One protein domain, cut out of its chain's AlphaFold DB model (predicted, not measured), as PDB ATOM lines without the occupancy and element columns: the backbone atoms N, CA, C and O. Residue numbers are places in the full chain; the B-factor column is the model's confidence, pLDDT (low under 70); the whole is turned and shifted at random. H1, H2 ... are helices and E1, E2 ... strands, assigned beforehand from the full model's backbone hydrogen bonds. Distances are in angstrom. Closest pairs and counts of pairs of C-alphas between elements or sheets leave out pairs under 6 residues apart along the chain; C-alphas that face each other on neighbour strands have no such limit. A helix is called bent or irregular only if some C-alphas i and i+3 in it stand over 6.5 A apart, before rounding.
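AT A GLANCE: This is residues 8 to 132 of the 132 residues of an uncharacterized protein of Capnocytophaga felis (UniProt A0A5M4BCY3). What does the model look like? It is a small head, a four-stranded sheet with H1 and H3 packed over one face, and a long arm in which H2 runs away from the head and the unnamed residues 59 to 79 fold back to E1; residues 57 to 62, at the arm's tip, stand free. What is it built of? The printed part has 125 residues with four named helices and four named strands, in the order H1 H2 E1 E2 H3 E3 H4 E4, mixed in class; the mixed sheet runs E2 E1 E4 E3. How compact is it? It is loose, with a radius of gyration of the C-alphas of 17.4 A, and elongated, spanning 56 by 36 by 28 A.

IN THESE COORDINATES: Where are the strands? E1 is residues 80 to 85, 16.9 A, E2 88 to 91, 10.4 A, E3 103 to 109, 17.3 A, and E4 126 to 131, 16.0 A, ending at C-alpha 131 (16.252, 10.322, 11.272). Where are the helices? H1 is residues 8 to 27, 27.9 A, from C-alpha 8 at (9.634, 24.745, 1.129), and H2 is residues 31 to 58, 40.5 A, ending at C-alpha 58 at (-9.799, -10.778, -25.960). H3, residues 92 to 97, and H4, residues 112 to 124, are irregular: C-alphas 93 and 96 are 7.9 A apart, 117 and 120 9.1 A.

HOW THE PARTS SIT: How do the strands pair? E1 and E4 are parallel, with N 82 and O 127 2.8 A apart; the hairpin E1 and E2 is antiparallel, with N 83 and O 90 at 2.8 A, and so are E4 and E3, with N 107 and O 128 at 2.9 A. E2, H3 and E3 form a split strand-helix-strand unit, two strands that run the same way in one sheet with a helix between them along the chain and with E1 and E4 between them in the sheet; its crossover is right-handed. What is on the sheet? H1 and H3 are on the same face, making two layers, helices over a sheet, at heights of 9.3 A and 5.7 A; H4 only grazes the sheet with residues 114 to 124. How do helices meet? H1 touches H2 about perpendicular, at 86 degrees, closest at the C-alphas of Asp 20 and Tyr 31, 5.6 A. Are the helix backbones within hydrogen-bond range? Every O i to N i+4 pair is in H2, 15 of 16 in H1, 0 of 2 in H3 and 1 of 9 in H4; O i to N i+3 gives 2 of 3 in H3 and 4 of 10 in H4.

THE WHOLE: How far does it reach? The farthest C-alphas, of Asn 60 and Thr 101, are 55.7 A apart. Is it continuous? The printed part has no cut, and its one long link is H2 to E1, 21 residues. Where is confidence low? The pLDDT is under 70 at residues 8 to 10, 40 to 45, 59 to 77 and 120 to 121.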
ATOM      1  N   ASN A   8       9.695  26.210   1.005       54.44
ATOM      2  CA  ASN A   8       9.634  24.745   1.129       54.44
ATOM      3  C   ASN A   8      10.674  24.005   0.271       54.44
ATOM      4  O   ASN A   8      11.153  22.943   0.671       54.44
ATOM      5  N   ALA A   9      11.076  24.571  -0.873       60.12
ATOM      6  CA  ALA A   9      12.033  23.926  -1.773       60.12
ATOM      7  C   ALA A   9      13.432  23.808  -1.143       60.12
ATOM      8  O   ALA A   9      14.091  22.780  -1.273       60.12
ATOM      9  N   PHE A  10      13.871  24.825  -0.395       61.53
ATOM     10  CA  PHE A  10      15.203  24.831   0.217       61.53
ATOM     11  C   PHE A  10      15.358  23.770   1.321       61.53
ATOM     12  O   PHE A  10      16.404  23.130   1.430       61.53
ATOM     13  N   GLY A  11      14.306  23.545   2.118       73.56
ATOM     14  CA  GLY A  11      14.289  22.486   3.130       73.56
ATOM     15  C   GLY A  11      14.284  21.085   2.514       73.56
ATOM     16  O   GLY A  11      14.967  20.190   3.008       73.56
ATOM     17  N   GLN A  12      13.560  20.900   1.408       78.88
ATOM     18  CA  GLN A  12      13.531  19.634   0.677       78.88
ATOM     19  C   GLN A  12      14.894  19.292   0.062       78.88
ATOM     20  O   GLN A  12      15.382  18.186   0.273       78.88
ATOM     21  N   ILE A  13      15.547  20.252  -0.600       82.56
ATOM     22  CA  ILE A  13      16.871  20.054  -1.215       82.56
ATOM     23  C   ILE A  13      17.896  19.564  -0.181       82.56
ATOM     24  O   ILE A  13      18.639  18.624  -0.450       82.56
ATOM     25  N   LYS A  14      17.908  20.131   1.032       87.94
ATOM     26  CA  LYS A  14      18.818  19.684   2.102       87.94
ATOM     27  C   LYS A  14      18.540  18.251   2.569       87.94
ATOM     28  O   LYS A  14      19.483  17.506   2.823       87.94
ATOM     29  N   LYS A  15      17.265  17.855   2.677       90.06
ATOM     30  CA  LYS A  15      16.873  16.479   3.028       90.06
ATOM     31  C   LYS A  15      17.335  15.489   1.961       90.06
ATOM     32  O   LYS A  15      17.917  14.468   2.305       90.06
ATOM     33  N   GLU A  16      17.114  15.810   0.686       90.56
ATOM     34  CA  GLU A  16      17.557  14.976  -0.439       90.56
ATOM     35  C   GLU A  16      19.083  14.821  -0.447       90.56
ATOM     36  O   GLU A  16      19.564  13.697  -0.497       90.56
ATOM     37  N   GLN A  17      19.844  15.904  -0.251       91.81
ATOM     38  CA  GLN A  17      21.312  15.850  -0.158       91.81
ATOM     39  C   GLN A  17      21.821  14.980   1.002       91.81
ATOM     40  O   GLN A  17      22.806  14.253   0.858       91.81
ATOM     41  N   LEU A  18      21.160  15.030   2.163       91.12
ATOM     42  CA  LEU A  18      21.496  14.155   3.290       91.12
ATOM     43  C   LEU A  18      21.232  12.685   2.947       91.12
ATOM     44  O   LEU A  18      22.065  11.831   3.243       91.12
ATOM     45  N   ILE A  19      20.109  12.380   2.303       91.56
ATOM     46  CA  ILE A  19      19.792  11.020   1.857       91.56
ATOM     47  C   ILE A  19      20.774  10.551   0.775       91.56
ATOM     48  O   ILE A  19      21.265   9.425   0.861       91.56
ATOM     49  N   ASP A  20      21.130  11.412  -0.179       92.94
ATOM     50  CA  ASP A  20      22.139  11.140  -1.207       92.94
ATOM     51  C   ASP A  20      23.476  10.748  -0.585       92.94
ATOM     52  O   ASP A  20      24.098   9.792  -1.038       92.94
ATOM     53  N   SER A  21      23.895  11.416   0.496       90.94
ATOM     54  CA  SER A  21      25.141  11.064   1.185       90.94
ATOM     55  C   SER A  21      25.162   9.603   1.657       90.94
ATOM     56  O   SER A  21      26.198   8.946   1.594       90.94
ATOM     57  N   VAL A  22      24.006   9.062   2.058       90.25
ATOM     58  CA  VAL A  22      23.872   7.662   2.471       90.25
ATOM     59  C   VAL A  22      23.755   6.738   1.269       90.25
ATOM     60  O   VAL A  22      24.470   5.738   1.213       90.25
ATOM     61  N   LEU A  23      22.881   7.048   0.312       89.75
ATOM     62  CA  LEU A  23      22.660   6.184  -0.848       89.75
ATOM     63  C   LEU A  23      23.922   6.072  -1.714       89.75
ATOM     64  O   LEU A  23      24.307   4.970  -2.098       89.75
ATOM     65  N   VAL A  24      24.642   7.172  -1.939       90.06
ATOM     66  CA  VAL A  24      25.893   7.154  -2.708       90.06
ATOM     67  C   VAL A  24      26.969   6.359  -1.971       90.06
ATOM     68  O   VAL A  24      27.656   5.554  -2.596       90.06
ATOM     69  N   ALA A  25      27.079   6.513  -0.648       88.75
ATOM     70  CA  ALA A  25      28.063   5.777   0.146       88.75
ATOM     71  C   ALA A  25      27.813   4.258   0.176       88.75
ATOM     72  O   ALA A  25      28.760   3.491   0.316       88.75
ATOM     73  N   ASN A  26      26.557   3.823   0.056       85.06
ATOM     74  CA  ASN A  26      26.177   2.422   0.240       85.06
ATOM     75  C   ASN A  26      25.897   1.680  -1.072       85.06
ATOM     76  O   ASN A  26      26.211   0.500  -1.191       85.06
ATOM     77  N   THR A  27      25.303   2.355  -2.054       85.62
ATOM     78  CA  THR A  27      24.854   1.739  -3.310       85.62
ATOM     79  C   THR A  27      25.351   2.468  -4.551       85.62
ATOM     80  O   THR A  27      24.954   2.085  -5.645       85.62
ATOM     81  N   THR A  28      26.159   3.528  -4.404       89.25
ATOM     82  CA  THR A  28      26.613   4.409  -5.501       89.25
ATOM     83  C   THR A  28      25.474   5.018  -6.326       89.25
ATOM     84  O   THR A  28      25.647   5.318  -7.505       89.25
ATOM     85  N   LYS A  29      24.302   5.215  -5.703       88.31
ATOM     86  CA  LYS A  29      23.112   5.814  -6.329       88.31
ATOM     87  C   LYS A  29      22.675   7.072  -5.599       88.31
ATOM     88  O   LYS A  29      22.813   7.173  -4.387       88.31
ATOM     89  N   THR A  30      22.076   7.987  -6.339       92.06
ATOM     90  CA  THR A  30      21.370   9.157  -5.818       92.06
ATOM     91  C   THR A  30      19.895   8.847  -5.554       92.06
ATOM     92  O   THR A  30      19.316   7.900  -6.092       92.06
ATOM     93  N   TYR A  31      19.253   9.697  -4.760       89.19
ATOM     94  CA  TYR A  31      17.820   9.737  -4.514       89.19
ATOM     95  C   TYR A  31      17.029   9.804  -5.818       89.19
ATOM     96  O   TYR A  31      16.068   9.058  -5.992       89.19
ATOM     97  N   GLN A  32      17.448  10.654  -6.760       89.00
ATOM     98  CA  GLN A  32      16.748  10.821  -8.035       89.00
ATOM     99  C   GLN A  32      16.847   9.573  -8.917       89.00
ATOM    100  O   GLN A  32      15.842   9.156  -9.492       89.00
ATOM    101  N   GLU A  33      18.016   8.931  -8.985       88.81
ATOM    102  CA  GLU A  33      18.169   7.649  -9.689       88.81
ATOM    103  C   GLU A  33      17.311   6.556  -9.053       88.81
ATOM    104  O   GLU A  33      16.672   5.776  -9.760       88.81
ATOM    105  N   TYR A  34      17.249   6.540  -7.721       86.62
ATOM    106  CA  TYR A  34      16.398   5.627  -6.981       86.62
ATOM    107  C   TYR A  34      14.924   5.873  -7.339       86.62
ATOM    108  O   TYR A  34      14.254   4.973  -7.836       86.62
ATOM    109  N   LEU A  35      14.418   7.107  -7.224       83.94
ATOM    110  CA  LEU A  35      13.047   7.450  -7.624       83.94
ATOM    111  C   LEU A  35      12.739   7.097  -9.084       83.94
ATOM    112  O   LEU A  35      11.643   6.619  -9.379       83.94
ATOM    113  N   ALA A  36      13.675   7.349 -10.000       83.75
ATOM    114  CA  ALA A  36      13.512   7.036 -11.415       83.75
ATOM    115  C   ALA A  36      13.386   5.525 -11.648       83.75
ATOM    116  O   ALA A  36      12.532   5.108 -12.432       83.75
ATOM    117  N   HIS A  37      14.172   4.712 -10.934       78.44
ATOM    118  CA  HIS A  37      14.059   3.256 -10.966       78.44
ATOM    119  C   HIS A  37      12.650   2.802 -10.563       78.44
ATOM    120  O   HIS A  37      11.988   2.128 -11.351       78.44
ATOM    121  N   PHE A  38      12.144   3.238  -9.403       72.25
ATOM    122  CA  PHE A  38      10.810   2.828  -8.939       72.25
ATOM    123  C   PHE A  38       9.688   3.332  -9.847       72.25
ATOM    124  O   PHE A  38       8.779   2.573 -10.156       72.25
ATOM    125  N   LYS A  39       9.770   4.565 -10.364       74.00
ATOM    126  CA  LYS A  39       8.780   5.077 -11.328       74.00
ATOM    127  C   LYS A  39       8.768   4.284 -12.632       74.00
ATOM    128  O   LYS A  39       7.699   4.010 -13.173       74.00
ATOM    129  N   LYS A  40       9.945   3.940 -13.163       69.19
ATOM    130  CA  LYS A  40      10.064   3.106 -14.365       69.19
ATOM    131  C   LYS A  40       9.439   1.736 -14.117       69.19
ATOM    132  O   LYS A  40       8.655   1.275 -14.939       69.19
ATOM    133  N   VAL A  41       9.747   1.143 -12.968       66.50
ATOM    134  CA  VAL A  41       9.201  -0.138 -12.522       66.50
ATOM    135  C   VAL A  41       7.673  -0.093 -12.392       66.50
ATOM    136  O   VAL A  41       7.000  -0.953 -12.958       66.50
ATOM    137  N   ASP A  42       7.116   0.928 -11.738       66.44
ATOM    138  CA  ASP A  42       5.666   1.119 -11.596       66.44
ATOM    139  C   ASP A  42       4.984   1.264 -12.973       66.44
ATOM    140  O   ASP A  42       3.935   0.674 -13.232       66.44
ATOM    141  N   ASN A  43       5.601   1.999 -13.904       66.00
ATOM    142  CA  ASN A  43       5.069   2.168 -15.258       66.00
ATOM    143  C   ASN A  43       5.139   0.870 -16.088       66.00
ATOM    144  O   ASN A  43       4.200   0.537 -16.812       66.00
ATOM    145  N   GLU A  44       6.232   0.110 -15.984       68.44
ATOM    146  CA  GLU A  44       6.360  -1.208 -16.619       68.44
ATOM    147  C   GLU A  44       5.325  -2.202 -16.066       68.44
ATOM    148  O   GLU A  44       4.722  -2.948 -16.845       68.44
ATOM    149  N   TYR A  45       5.056  -2.165 -14.753       68.19
ATOM    150  CA  TYR A  45       3.969  -2.912 -14.113       68.19
ATOM    151  C   TYR A  45       2.609  -2.547 -14.710       68.19
ATOM    152  O   TYR A  45       1.876  -3.434 -15.154       68.19
ATOM    153  N   ASP A  46       2.291  -1.253 -14.791       70.19
ATOM    154  CA  ASP A  46       1.021  -0.772 -15.339       70.19
ATOM    155  C   ASP A  46       0.813  -1.227 -16.789       70.19
ATOM    156  O   ASP A  46      -0.298  -1.606 -17.178       70.19
ATOM    157  N   ILE A  47       1.873  -1.220 -17.602       77.44
ATOM    158  CA  ILE A  47       1.840  -1.702 -18.988       77.44
ATOM    159  C   ILE A  47       1.551  -3.208 -19.034       77.44
ATOM    160  O   ILE A  47       0.677  -3.642 -19.792       77.44
ATOM    161  N   LEU A  48       2.256  -4.006 -18.225       72.25
ATOM    162  CA  LEU A  48       2.068  -5.458 -18.136       72.25
ATOM    163  C   LEU A  48       0.653  -5.813 -17.678       72.25
ATOM    164  O   LEU A  48      -0.021  -6.608 -18.335       72.25
ATOM    165  N   LEU A  49       0.171  -5.165 -16.617       71.31
ATOM    166  CA  LEU A  49      -1.167  -5.364 -16.077       71.31
ATOM    167  C   LEU A  49      -2.238  -5.060 -17.135       71.31
ATOM    168  O   LEU A  49      -3.125  -5.882 -17.376       71.31
ATOM    169  N   LYS A  50      -2.127  -3.915 -17.823       81.62
ATOM    170  CA  LYS A  50      -3.050  -3.523 -18.902       81.62
ATOM    171  C   LYS A  50      -3.016  -4.508 -20.069       81.62
ATOM    172  O   LYS A  50      -4.075  -4.860 -20.595       81.62
ATOM    173  N   LYS A  51      -1.829  -4.979 -20.470       81.00
ATOM    174  CA  LYS A  51      -1.674  -5.990 -21.528       81.00
ATOM    175  C   LYS A  51      -2.365  -7.294 -21.138       81.00
ATOM    176  O   LYS A  51      -3.178  -7.799 -21.904       81.00
ATOM    177  N   THR A  52      -2.118  -7.797 -19.933       71.62
ATOM    178  CA  THR A  52      -2.734  -9.039 -19.466       71.62
ATOM    179  C   THR A  52      -4.250  -8.922 -19.344       71.62
ATOM    180  O   THR A  52      -4.972  -9.814 -19.785       71.62
ATOM    181  N   GLN A  53      -4.761  -7.803 -18.827       76.94
ATOM    182  CA  GLN A  53      -6.201  -7.539 -18.804       76.94
ATOM    183  C   GLN A  53      -6.800  -7.523 -20.218       76.94
ATOM    184  O   GLN A  53      -7.887  -8.061 -20.430       76.94
ATOM    185  N   LYS A  54      -6.096  -6.931 -21.194       81.38
ATOM    186  CA  LYS A  54      -6.505  -6.935 -22.605       81.38
ATOM    187  C   LYS A  54      -6.537  -8.354 -23.180       81.38
ATOM    188  O   LYS A  54      -7.500  -8.692 -23.864       81.38
ATOM    189  N   ASP A  55      -5.540  -9.180 -22.879       75.81
ATOM    190  CA  ASP A  55      -5.458 -10.560 -23.369       75.81
ATOM    191  C   ASP A  55      -6.558 -11.454 -22.768       75.81
ATOM    192  O   ASP A  55      -7.199 -12.209 -23.501       75.81
ATOM    193  N   ILE A  56      -6.854 -11.312 -21.469       73.19
ATOM    194  CA  ILE A  56      -7.978 -12.006 -20.809       73.19
ATOM    195  C   ILE A  56      -9.307 -11.607 -21.460       73.19
ATOM    196  O   ILE A  56     -10.096 -12.478 -21.829       73.19
ATOM    197  N   LYS A  57      -9.531 -10.298 -21.671       76.44
ATOM    198  CA  LYS A  57     -10.736  -9.783 -22.343       76.44
ATOM    199  C   LYS A  57     -10.870 -10.303 -23.777       76.44
ATOM    200  O   LYS A  57     -11.966 -10.673 -24.178       76.44
ATOM    201  N   ARG A  58      -9.779 -10.340 -24.552       70.44
ATOM    202  CA  ARG A  58      -9.799 -10.778 -25.960       70.44
ATOM    203  C   ARG A  58     -10.132 -12.262 -26.105       70.44
ATOM    204  O   ARG A  58     -10.822 -12.641 -27.043       70.44
ATOM    205  N   ASN A  59      -9.625 -13.098 -25.205       66.12
ATOM    206  CA  ASN A  59      -9.679 -14.547 -25.372       66.12
ATOM    207  C   ASN A  59     -10.893 -15.206 -24.679       66.12
ATOM    208  O   ASN A  59     -10.956 -16.436 -24.658       66.12
ATOM    209  N   ASN A  60     -11.826 -14.431 -24.089       60.88
ATOM    210  CA  ASN A  60     -12.992 -14.910 -23.310       60.88
ATOM    211  C   ASN A  60     -12.658 -16.023 -22.293       60.88
ATOM    212  O   ASN A  60     -13.507 -16.819 -21.892       60.88
ATOM    213  N   HIS A  61     -11.397 -16.101 -21.873       56.53
ATOM    214  CA  HIS A  61     -10.935 -17.116 -20.947       56.53
ATOM    215  C   HIS A  61     -11.314 -16.686 -19.531       56.53
ATOM    216  O   HIS A  61     -11.032 -15.558 -19.129       56.53
ATOM    217  N   LYS A  62     -11.868 -17.613 -18.736       58.78
ATOM    218  CA  LYS A  62     -11.940 -17.513 -17.264       58.78
ATOM    219  C   LYS A  62     -10.536 -17.647 -16.643       58.78
ATOM    220  O   LYS A  62     -10.316 -18.457 -15.750       58.78
ATOM    221  N   GLY A  63      -9.558 -16.924 -17.182       57.59
ATOM    222  CA  GLY A  63      -8.188 -16.916 -16.697       57.59
ATOM    223  C   GLY A  63      -8.072 -15.964 -15.520       57.59
ATOM    224  O   GLY A  63      -8.441 -14.794 -15.622       57.59
ATOM    225  N   THR A  64      -7.563 -16.460 -14.400       55.78
ATOM    226  CA  THR A  64      -7.169 -15.630 -13.264       55.78
ATOM    227  C   THR A  64      -6.071 -14.671 -13.723       55.78
ATOM    228  O   THR A  64      -5.167 -15.082 -14.456       55.78
ATOM    229  N   LEU A  65      -6.134 -13.397 -13.310       56.56
ATOM    230  CA  LEU A  65      -4.989 -12.493 -13.456       56.56
ATOM    231  C   LEU A  65      -3.752 -13.230 -12.921       56.56
ATOM    232  O   LEU A  65      -3.852 -13.824 -11.841       56.56
ATOM    233  N   PRO A  66      -2.619 -13.252 -13.647       52.09
ATOM    234  CA  PRO A  66      -1.414 -13.843 -13.105       52.09
ATOM    235  C   PRO A  66      -1.152 -13.156 -11.772       52.09
ATOM    236  O   PRO A  66      -1.128 -11.925 -11.693       52.09
ATOM    237  N   ALA A  67      -0.992 -13.958 -10.722       47.50
ATOM    238  CA  ALA A  67      -0.400 -13.488  -9.487       47.50
ATOM    239  C   ALA A  67       1.051 -13.154  -9.830       47.50
ATOM    240  O   ALA A  67       1.949 -13.985  -9.695       47.50
ATOM    241  N   ILE A  68       1.273 -11.959 -10.379       48.66
ATOM    242  CA  ILE A  68       2.610 -11.431 -10.562       48.66
ATOM    243  C   ILE A  68       3.064 -11.149  -9.144       48.66
ATOM    244  O   ILE A  68       2.706 -10.142  -8.537       48.66
ATOM    245  N   SER A  69       3.772 -12.116  -8.566       45.34
ATOM    246  CA  SER A  69       4.465 -11.902  -7.314       45.34
ATOM    247  C   SER A  69       5.254 -10.610  -7.479       45.34
ATOM    248  O   SER A  69       6.015 -10.498  -8.441       45.34
ATOM    249  N   ASN A  70       5.146  -9.677  -6.534       47.31
ATOM    250  CA  ASN A  70       5.984  -8.475  -6.490       47.31
ATOM    251  C   ASN A  70       7.514  -8.789  -6.507       47.31
ATOM    252  O   ASN A  70       8.331  -7.883  -6.377       47.31
ATOM    253  N   ARG A  71       7.920 -10.070  -6.621       42.53
ATOM    254  CA  ARG A  71       9.286 -10.599  -6.746       42.53
ATOM    255  C   ARG A  71      10.029 -10.146  -7.996       42.53
ATOM    256  O   ARG A  71      11.246 -10.278  -8.005       42.53
ATOM    257  N   THR A  72       9.363  -9.635  -9.026       44.25
ATOM    258  CA  THR A  72      10.064  -9.206 -10.252       44.25
ATOM    259  C   THR A  72      10.630  -7.777 -10.151       44.25
ATOM    260  O   THR A  72      11.396  -7.373 -11.016       44.25
ATOM    261  N   TYR A  73      10.305  -7.014  -9.098       47.28
ATOM    262  CA  TYR A  73      10.355  -5.540  -9.138       47.28
ATOM    263  C   TYR A  73      11.465  -4.842  -8.340       47.28
ATOM    264  O   TYR A  73      11.448  -3.625  -8.199       47.28
ATOM    265  N   SER A  74      12.456  -5.573  -7.853       52.94
ATOM    266  CA  SER A  74      13.724  -4.987  -7.409       52.94
ATOM    267  C   SER A  74      14.797  -5.748  -8.176       52.94
ATOM    268  O   SER A  74      14.785  -6.974  -8.208       52.94
ATOM    269  N   SER A  75      15.655  -5.071  -8.931       57.84
ATOM    270  CA  SER A  75      16.884  -5.741  -9.350       57.84
ATOM    271  C   SER A  75      17.785  -5.821  -8.119       57.84
ATOM    272  O   SER A  75      17.712  -4.966  -7.238       57.84
ATOM    273  N   LYS A  76      18.689  -6.806  -8.059       63.31
ATOM    274  CA  LYS A  76      19.708  -6.879  -6.993       63.31
ATOM    275  C   LYS A  76      20.534  -5.580  -6.863       63.31
ATOM    276  O   LYS A  76      21.158  -5.367  -5.833       63.31
ATOM    277  N   GLU A  77      20.531  -4.715  -7.883       68.62
ATOM    278  CA  GLU A  77      21.169  -3.392  -7.842       68.62
ATOM    279  C   GLU A  77      20.444  -2.365  -6.959       68.62
ATOM    280  O   GLU A  77      21.087  -1.424  -6.502       68.62
ATOM    281  N   PHE A  78      19.136  -2.513  -6.716       78.31
ATOM    282  CA  PHE A  78      18.337  -1.552  -5.948       78.31
ATOM    283  C   PHE A  78      17.645  -2.250  -4.763       78.31
ATOM    284  O   PHE A  78      16.488  -2.670  -4.888       78.31
ATOM    285  N   PRO A  79      18.328  -2.380  -3.606       84.19
ATOM    286  CA  PRO A  79      17.697  -2.841  -2.368       84.19
ATOM    287  C   PRO A  79      16.626  -1.848  -1.933       84.19
ATOM    288  O   PRO A  79      16.763  -0.660  -2.214       84.19
ATOM    289  N   MET A  80      15.589  -2.295  -1.223       83.94
ATOM    290  CA  MET A  80      14.518  -1.424  -0.724       83.94
ATOM    291  C   MET A  80      15.063  -0.405   0.290       83.94
ATOM    292  O   MET A  80      15.931  -0.737   1.089       83.94
ATOM    293  N   VAL A  81      14.539   0.821   0.315       87.81
ATOM    294  CA  VAL A  81      14.905   1.831   1.320       87.81
ATOM    295  C   VAL A  81      13.662   2.289   2.072       87.81
ATOM    296  O   VAL A  81      12.678   2.724   1.472       87.81
ATOM    297  N   LYS A  82      13.728   2.226   3.401       89.81
ATOM    298  CA  LYS A  82      12.728   2.752   4.332       89.81
ATOM    299  C   LYS A  82      13.350   3.824   5.211       89.81
ATOM    300  O   LYS A  82      14.452   3.652   5.725       89.81
ATOM    301  N   ILE A  83      12.618   4.908   5.423       92.00
ATOM    302  CA  ILE A  83      13.029   6.011   6.290       92.00
ATOM    303  C   ILE A  83      12.135   6.018   7.526       92.00
ATOM    304  O   ILE A  83      10.915   5.975   7.402       92.00
ATOM    305  N   HIS A  84      12.718   6.039   8.719       92.94
ATOM    306  CA  HIS A  84      12.001   6.031   9.990       92.94
ATOM    307  C   HIS A  84      12.199   7.362  10.714       92.94
ATOM    308  O   HIS A  84      13.334   7.758  10.988       92.94
ATOM    309  N   ASN A  85      11.097   8.021  11.071       92.31
ATOM    310  CA  ASN A  85      11.094   9.161  11.983       92.31
ATOM    311  C   ASN A  85      10.206   8.840  13.186       92.31
ATOM    312  O   ASN A  85       8.982   8.753  13.075       92.31
ATOM    313  N   GLY A  86      10.843   8.588  14.331       89.06
ATOM    314  CA  GLY A  86      10.162   8.044  15.501       89.06
ATOM    315  C   GLY A  86       9.493   6.705  15.172       89.06
ATOM    316  O   GLY A  86      10.152   5.778  14.706       89.06
ATOM    317  N   ASN A  87       8.180   6.623  15.387       87.94
ATOM    318  CA  ASN A  87       7.387   5.412  15.152       87.94
ATOM    319  C   ASN A  87       6.773   5.341  13.740       87.94
ATOM    320  O   ASN A  87       5.992   4.434  13.461       87.94
ATOM    321  N   GLN A  88       7.077   6.303  12.864       89.69
ATOM    322  CA  GLN A  88       6.512   6.381  11.517       89.69
ATOM    323  C   GLN A  88       7.548   5.965  10.469       89.69
ATOM    324  O   GLN A  88       8.698   6.408  10.512       89.69
ATOM    325  N   SER A  89       7.118   5.143   9.511       89.75
ATOM    326  CA  SER A  89       7.939   4.665   8.395       89.75
ATOM    327  C   SER A  89       7.455   5.257   7.075       89.75
ATOM    328  O   SER A  89       6.269   5.208   6.759       89.75
ATOM    329  N   TYR A  90       8.396   5.745   6.278       88.94
ATOM    330  CA  TYR A  90       8.172   6.412   5.002       88.94
ATOM    331  C   TYR A  90       9.001   5.746   3.908       88.94
ATOM    332  O   TYR A  90      10.096   5.234   4.154       88.94
ATOM    333  N   ASP A  91       8.486   5.780   2.685       85.44
ATOM    334  CA  ASP A  91       9.289   5.500   1.499       85.44
ATOM    335  C   ASP A  91      10.064   6.750   1.085       85.44
ATOM    336  O   ASP A  91       9.641   7.874   1.358       85.44
ATOM    337  N   LEU A  92      11.152   6.559   0.335       84.25
ATOM    338  CA  LEU A  92      11.919   7.660  -0.260       84.25
ATOM    339  C   LEU A  92      11.025   8.657  -1.010       84.25
ATOM    340  O   LEU A  92      11.168   9.859  -0.830       84.25
ATOM    341  N   LYS A  93      10.043   8.172  -1.776       81.44
ATOM    342  CA  LYS A  93       9.099   9.020  -2.526       81.44
ATOM    343  C   LYS A  93       8.244   9.956  -1.657       81.44
ATOM    344  O   LYS A  93       7.738  10.947  -2.175       81.44
ATOM    345  N   ASN A  94       8.124   9.683  -0.358       83.69
ATOM    346  CA  ASN A  94       7.323  10.468   0.581       83.69
ATOM    347  C   ASN A  94       8.182  11.435   1.417       83.69
ATOM    348  O   ASN A  94       7.750  11.897   2.470       83.69
ATOM    349  N   LEU A  95       9.394  11.792   0.968       84.69
ATOM    350  CA  LEU A  95      10.304  12.677   1.713       84.69
ATOM    351  C   LEU A  95       9.701  14.052   2.060       84.69
ATOM    352  O   LEU A  95      10.140  14.719   3.000       84.69
ATOM    353  N   ASN A  96       8.686  14.486   1.310       83.94
ATOM    354  CA  ASN A  96       7.963  15.737   1.547       83.94
ATOM    355  C   ASN A  96       7.112  15.696   2.821       83.94
ATOM    356  O   ASN A  96       6.922  16.731   3.451       83.94
ATOM    357  N   GLU A  97       6.665  14.507   3.226       83.56
ATOM    358  CA  GLU A  97       5.904  14.271   4.458       83.56
ATOM    359  C   GLU A  97       6.819  14.208   5.692       83.56
ATOM    360  O   GLU A  97       6.347  14.180   6.827       83.56
ATOM    361  N   LEU A  98       8.137  14.194   5.475       84.75
ATOM    362  CA  LEU A  98       9.131  14.003   6.514       84.75
ATOM    363  C   LEU A  98       9.791  15.323   6.910       84.75
ATOM    364  O   LEU A  98      10.383  16.018   6.081       84.75
ATOM    365  N   THR A  99       9.767  15.637   8.201       84.88
ATOM    366  CA  THR A  99      10.588  16.713   8.767       84.88
ATOM    367  C   THR A  99      11.755  16.082   9.505       84.88
ATOM    368  O   THR A  99      11.537  15.367  10.476       84.88
ATOM    369  N   PHE A 100      12.975  16.306   9.017       87.81
ATOM    370  CA  PHE A 100      14.196  15.868   9.682       87.81
ATOM    371  C   PHE A 100      15.372  16.763   9.309       87.81
ATOM    372  O   PHE A 100      15.385  17.371   8.236       87.81
ATOM    373  N   THR A 101      16.360  16.839  10.196       87.31
ATOM    374  CA  THR A 101      17.568  17.662   9.976       87.31
ATOM    375  C   THR A 101      18.852  16.852   9.891       87.31
ATOM    376  O   THR A 101      19.866  17.368   9.427       87.31
ATOM    377  N   GLN A 102      18.825  15.587  10.314       89.50
ATOM    378  CA  GLN A 102      19.998  14.721  10.320       89.50
ATOM    379  C   GLN A 102      19.610  13.242  10.309       89.50
ATOM    380  O   GLN A 102      18.524  12.855  10.754       89.50
ATOM    381  N   ILE A 103      20.551  12.418   9.859       92.38
ATOM    382  CA  ILE A 103      20.463  10.961   9.905       92.38
ATOM    383  C   ILE A 103      21.053  10.491  11.232       92.38
ATOM    384  O   ILE A 103      22.159  10.875  11.600       92.38
ATOM    385  N   LYS A 104      20.304   9.671  11.966       93.88
ATOM    386  CA  LYS A 104      20.757   9.050  13.218       93.88
ATOM    387  C   LYS A 104      21.536   7.779  12.956       93.88
ATOM    388  O   LYS A 104      22.577   7.548  13.562       93.88
ATOM    389  N   LYS A 105      20.956   6.914  12.127       93.75
ATOM    390  CA  LYS A 105      21.416   5.545  11.945       93.75
ATOM    391  C   LYS A 105      21.029   5.051  10.566       93.75
ATOM    392  O   LYS A 105      19.937   5.331  10.082       93.75
ATOM    393  N   VAL A 106      21.921   4.267   9.978       93.00
ATOM    394  CA  VAL A 106      21.648   3.484   8.778       93.00
ATOM    395  C   VAL A 106      21.869   2.023   9.130       93.00
ATOM    396  O   VAL A 106      22.781   1.681   9.883       93.00
ATOM    397  N   SER A 107      20.996   1.145   8.663       92.00
ATOM    398  CA  SER A 107      21.121  -0.295   8.872       92.00
ATOM    399  C   SER A 107      20.713  -1.025   7.612       92.00
ATOM    400  O   SER A 107      19.713  -0.665   6.999       92.00
ATOM    401  N   PHE A 108      21.481  -2.043   7.238       89.94
ATOM    402  CA  PHE A 108      21.143  -2.917   6.127       89.94
ATOM    403  C   PHE A 108      20.656  -4.257   6.671       89.94
ATOM    404  O   PHE A 108      21.349  -4.910   7.451       89.94
ATOM    405  N   LEU A 109      19.441  -4.641   6.292       88.50
ATOM    406  CA  LEU A 109      18.872  -5.946   6.589       88.50
ATOM    407  C   LEU A 109      19.026  -6.833   5.360       88.50
ATOM    408  O   LEU A 109      18.379  -6.594   4.346       88.50
ATOM    409  N   GLU A 110      19.842  -7.874   5.473       83.75
ATOM    410  CA  GLU A 110      20.012  -8.897   4.431       83.75
ATOM    411  C   GLU A 110      19.486 -10.272   4.852       83.75
ATOM    412  O   GLU A 110      19.263 -11.145   4.015       83.75
ATOM    413  N   ASN A 111      19.263 -10.473   6.155       85.31
ATOM    414  CA  ASN A 111      18.792 -11.747   6.678       85.31
ATOM    415  C   ASN A 111      17.364 -12.029   6.165       85.31
ATOM    416  O   ASN A 111      16.472 -11.218   6.437       85.31
ATOM    417  N   PRO A 112      17.112 -13.188   5.524       79.94
ATOM    418  CA  PRO A 112      15.792 -13.561   5.014       79.94
ATOM    419  C   PRO A 112      14.658 -13.446   6.039       79.94
ATOM    420  O   PRO A 112      13.544 -13.064   5.690       79.94
ATOM    421  N   SER A 113      14.932 -13.734   7.316       83.88
ATOM    422  CA  SER A 113      13.927 -13.635   8.385       83.88
ATOM    423  C   SER A 113      13.553 -12.182   8.696       83.88
ATOM    424  O   SER A 113      12.403 -11.891   9.007       83.88
ATOM    425  N   ALA A 114      14.515 -11.262   8.585       80.75
ATOM    426  CA  ALA A 114      14.298  -9.837   8.818       80.75
ATOM    427  C   ALA A 114      13.631  -9.161   7.609       80.75
ATOM    428  O   ALA A 114      12.792  -8.276   7.772       80.75
ATOM    429  N   THR A 115      13.966  -9.598   6.394       81.56
ATOM    430  CA  THR A 115      13.416  -9.030   5.158       81.56
ATOM    431  C   THR A 115      12.035  -9.577   4.796       81.56
ATOM    432  O   THR A 115      11.287  -8.897   4.093       81.56
ATOM    433  N   ALA A 116      11.641 -10.739   5.331       80.75
ATOM    434  CA  ALA A 116      10.315 -11.329   5.130       80.75
ATOM    435  C   ALA A 116       9.157 -10.392   5.523       80.75
ATOM    436  O   ALA A 116       8.113 -10.404   4.868       80.75
ATOM    437  N   LEU A 117       9.355  -9.533   6.531       81.81
ATOM    438  CA  LEU A 117       8.371  -8.528   6.967       81.81
ATOM    439  C   LEU A 117       8.024  -7.503   5.876       81.81
ATOM    440  O   LEU A 117       6.982  -6.856   5.938       81.81
ATOM    441  N   TYR A 118       8.881  -7.372   4.865       74.88
ATOM    442  CA  TYR A 118       8.750  -6.413   3.771       74.88
ATOM    443  C   TYR A 118       8.391  -7.097   2.444       74.88
ATOM    444  O   TYR A 118       8.456  -6.497   1.368       74.88
ATOM    445  N   GLY A 119       7.992  -8.371   2.514       71.94
ATOM    446  CA  GLY A 119       7.569  -9.159   1.369       71.94
ATOM    447  C   GLY A 119       8.666  -9.318   0.321       71.94
ATOM    448  O   GLY A 119       9.863  -9.291   0.597       71.94
ATOM    449  N   SER A 120       8.253  -9.492  -0.928       69.06
ATOM    450  CA  SER A 120       9.178  -9.753  -2.031       69.06
ATOM    451  C   SER A 120      10.111  -8.588  -2.368       69.06
ATOM    452  O   SER A 120      11.131  -8.813  -3.008       69.06
ATOM    453  N   GLN A 121       9.792  -7.361  -1.947       67.25
ATOM    454  CA  GLN A 121      10.672  -6.201  -2.131       67.25
ATOM    455  C   GLN A 121      11.892  -6.257  -1.201       67.25
ATOM    456  O   GLN A 121      12.953  -5.754  -1.554       67.25
ATOM    457  N   GLY A 122      11.773  -6.936  -0.056       71.50
ATOM    458  CA  GLY A 122      12.884  -7.162   0.866       71.50
ATOM    459  C   GLY A 122      13.877  -8.235   0.416       71.50
ATOM    460  O   GLY A 122      14.938  -8.366   1.021       71.50
ATOM    461  N   GLN A 123      13.584  -9.006  -0.639       75.88
ATOM    462  CA  GLN A 123      14.407 -10.164  -1.024       75.88
ATOM    463  C   GLN A 123      15.834  -9.799  -1.469       75.88
ATOM    464  O   GLN A 123      16.709 -10.659  -1.464       75.88
ATOM    465  N   PHE A 124      16.072  -8.538  -1.838       78.75
ATOM    466  CA  PHE A 124      17.395  -8.015  -2.204       78.75
ATOM    467  C   PHE A 124      18.031  -7.163  -1.104       78.75
ATOM    468  O   PHE A 124      19.015  -6.468  -1.339       78.75
ATOM    469  N   GLY A 125      17.479  -7.243   0.104       82.31
ATOM    470  CA  GLY A 125      17.914  -6.477   1.253       82.31
ATOM    471  C   GLY A 125      17.230  -5.118   1.362       82.31
ATOM    472  O   GLY A 125      16.557  -4.642   0.442       82.31
ATOM    473  N   ILE A 126      17.356  -4.526   2.548       86.56
ATOM    474  CA  ILE A 126      16.617  -3.325   2.939       86.56
ATOM    475  C   ILE A 126      17.531  -2.383   3.703       86.56
ATOM    476  O   ILE A 126      18.057  -2.745   4.753       86.56
ATOM    477  N   TYR A 127      17.666  -1.153   3.223       89.69
ATOM    478  CA  TYR A 127      18.222  -0.061   4.004       89.69
ATOM    479  C   TYR A 127      17.138   0.581   4.861       89.69
ATOM    480  O   TYR A 127      16.107   1.031   4.363       89.69
ATOM    481  N   ILE A 128      17.400   0.662   6.157       91.50
ATOM    482  CA  ILE A 128      16.607   1.416   7.119       91.50
ATOM    483  C   ILE A 128      17.419   2.641   7.518       91.50
ATOM    484  O   ILE A 128      18.517   2.513   8.060       91.50
ATOM    485  N   ILE A 129      16.872   3.820   7.241       93.31
ATOM    486  CA  ILE A 129      17.458   5.114   7.587       93.31
ATOM    487  C   ILE A 129      16.619   5.713   8.711       93.31
ATOM    488  O   ILE A 129      15.478   6.106   8.494       93.31
ATOM    489  N   GLU A 130      17.167   5.797   9.917       94.81
ATOM    490  CA  GLU A 130      16.522   6.481  11.036       94.81
ATOM    491  C   GLU A 130      16.956   7.950  11.072       94.81
ATOM    492  O   GLU A 130      18.149   8.252  10.957       94.81
ATOM    493  N   VAL A 131      16.011   8.869  11.267       93.81
ATOM    494  CA  VAL A 131      16.252  10.322  11.272       93.81
ATOM    495  C   VAL A 131      15.776  11.000  12.574       93.81
ATOM    496  O   VAL A 131      15.062  10.382  13.375       93.81
ATOM    497  N   LYS A 132      16.245  12.234  12.841       87.25
ATOM    498  CA  LYS A 132      15.770  13.101  13.951       87.25
ATOM    499  C   LYS A 132      14.827  14.177  13.448       87.25
ATOM    500  O   LYS A 132      15.213  14.846  12.459       87.25
TER     501      LYS A 132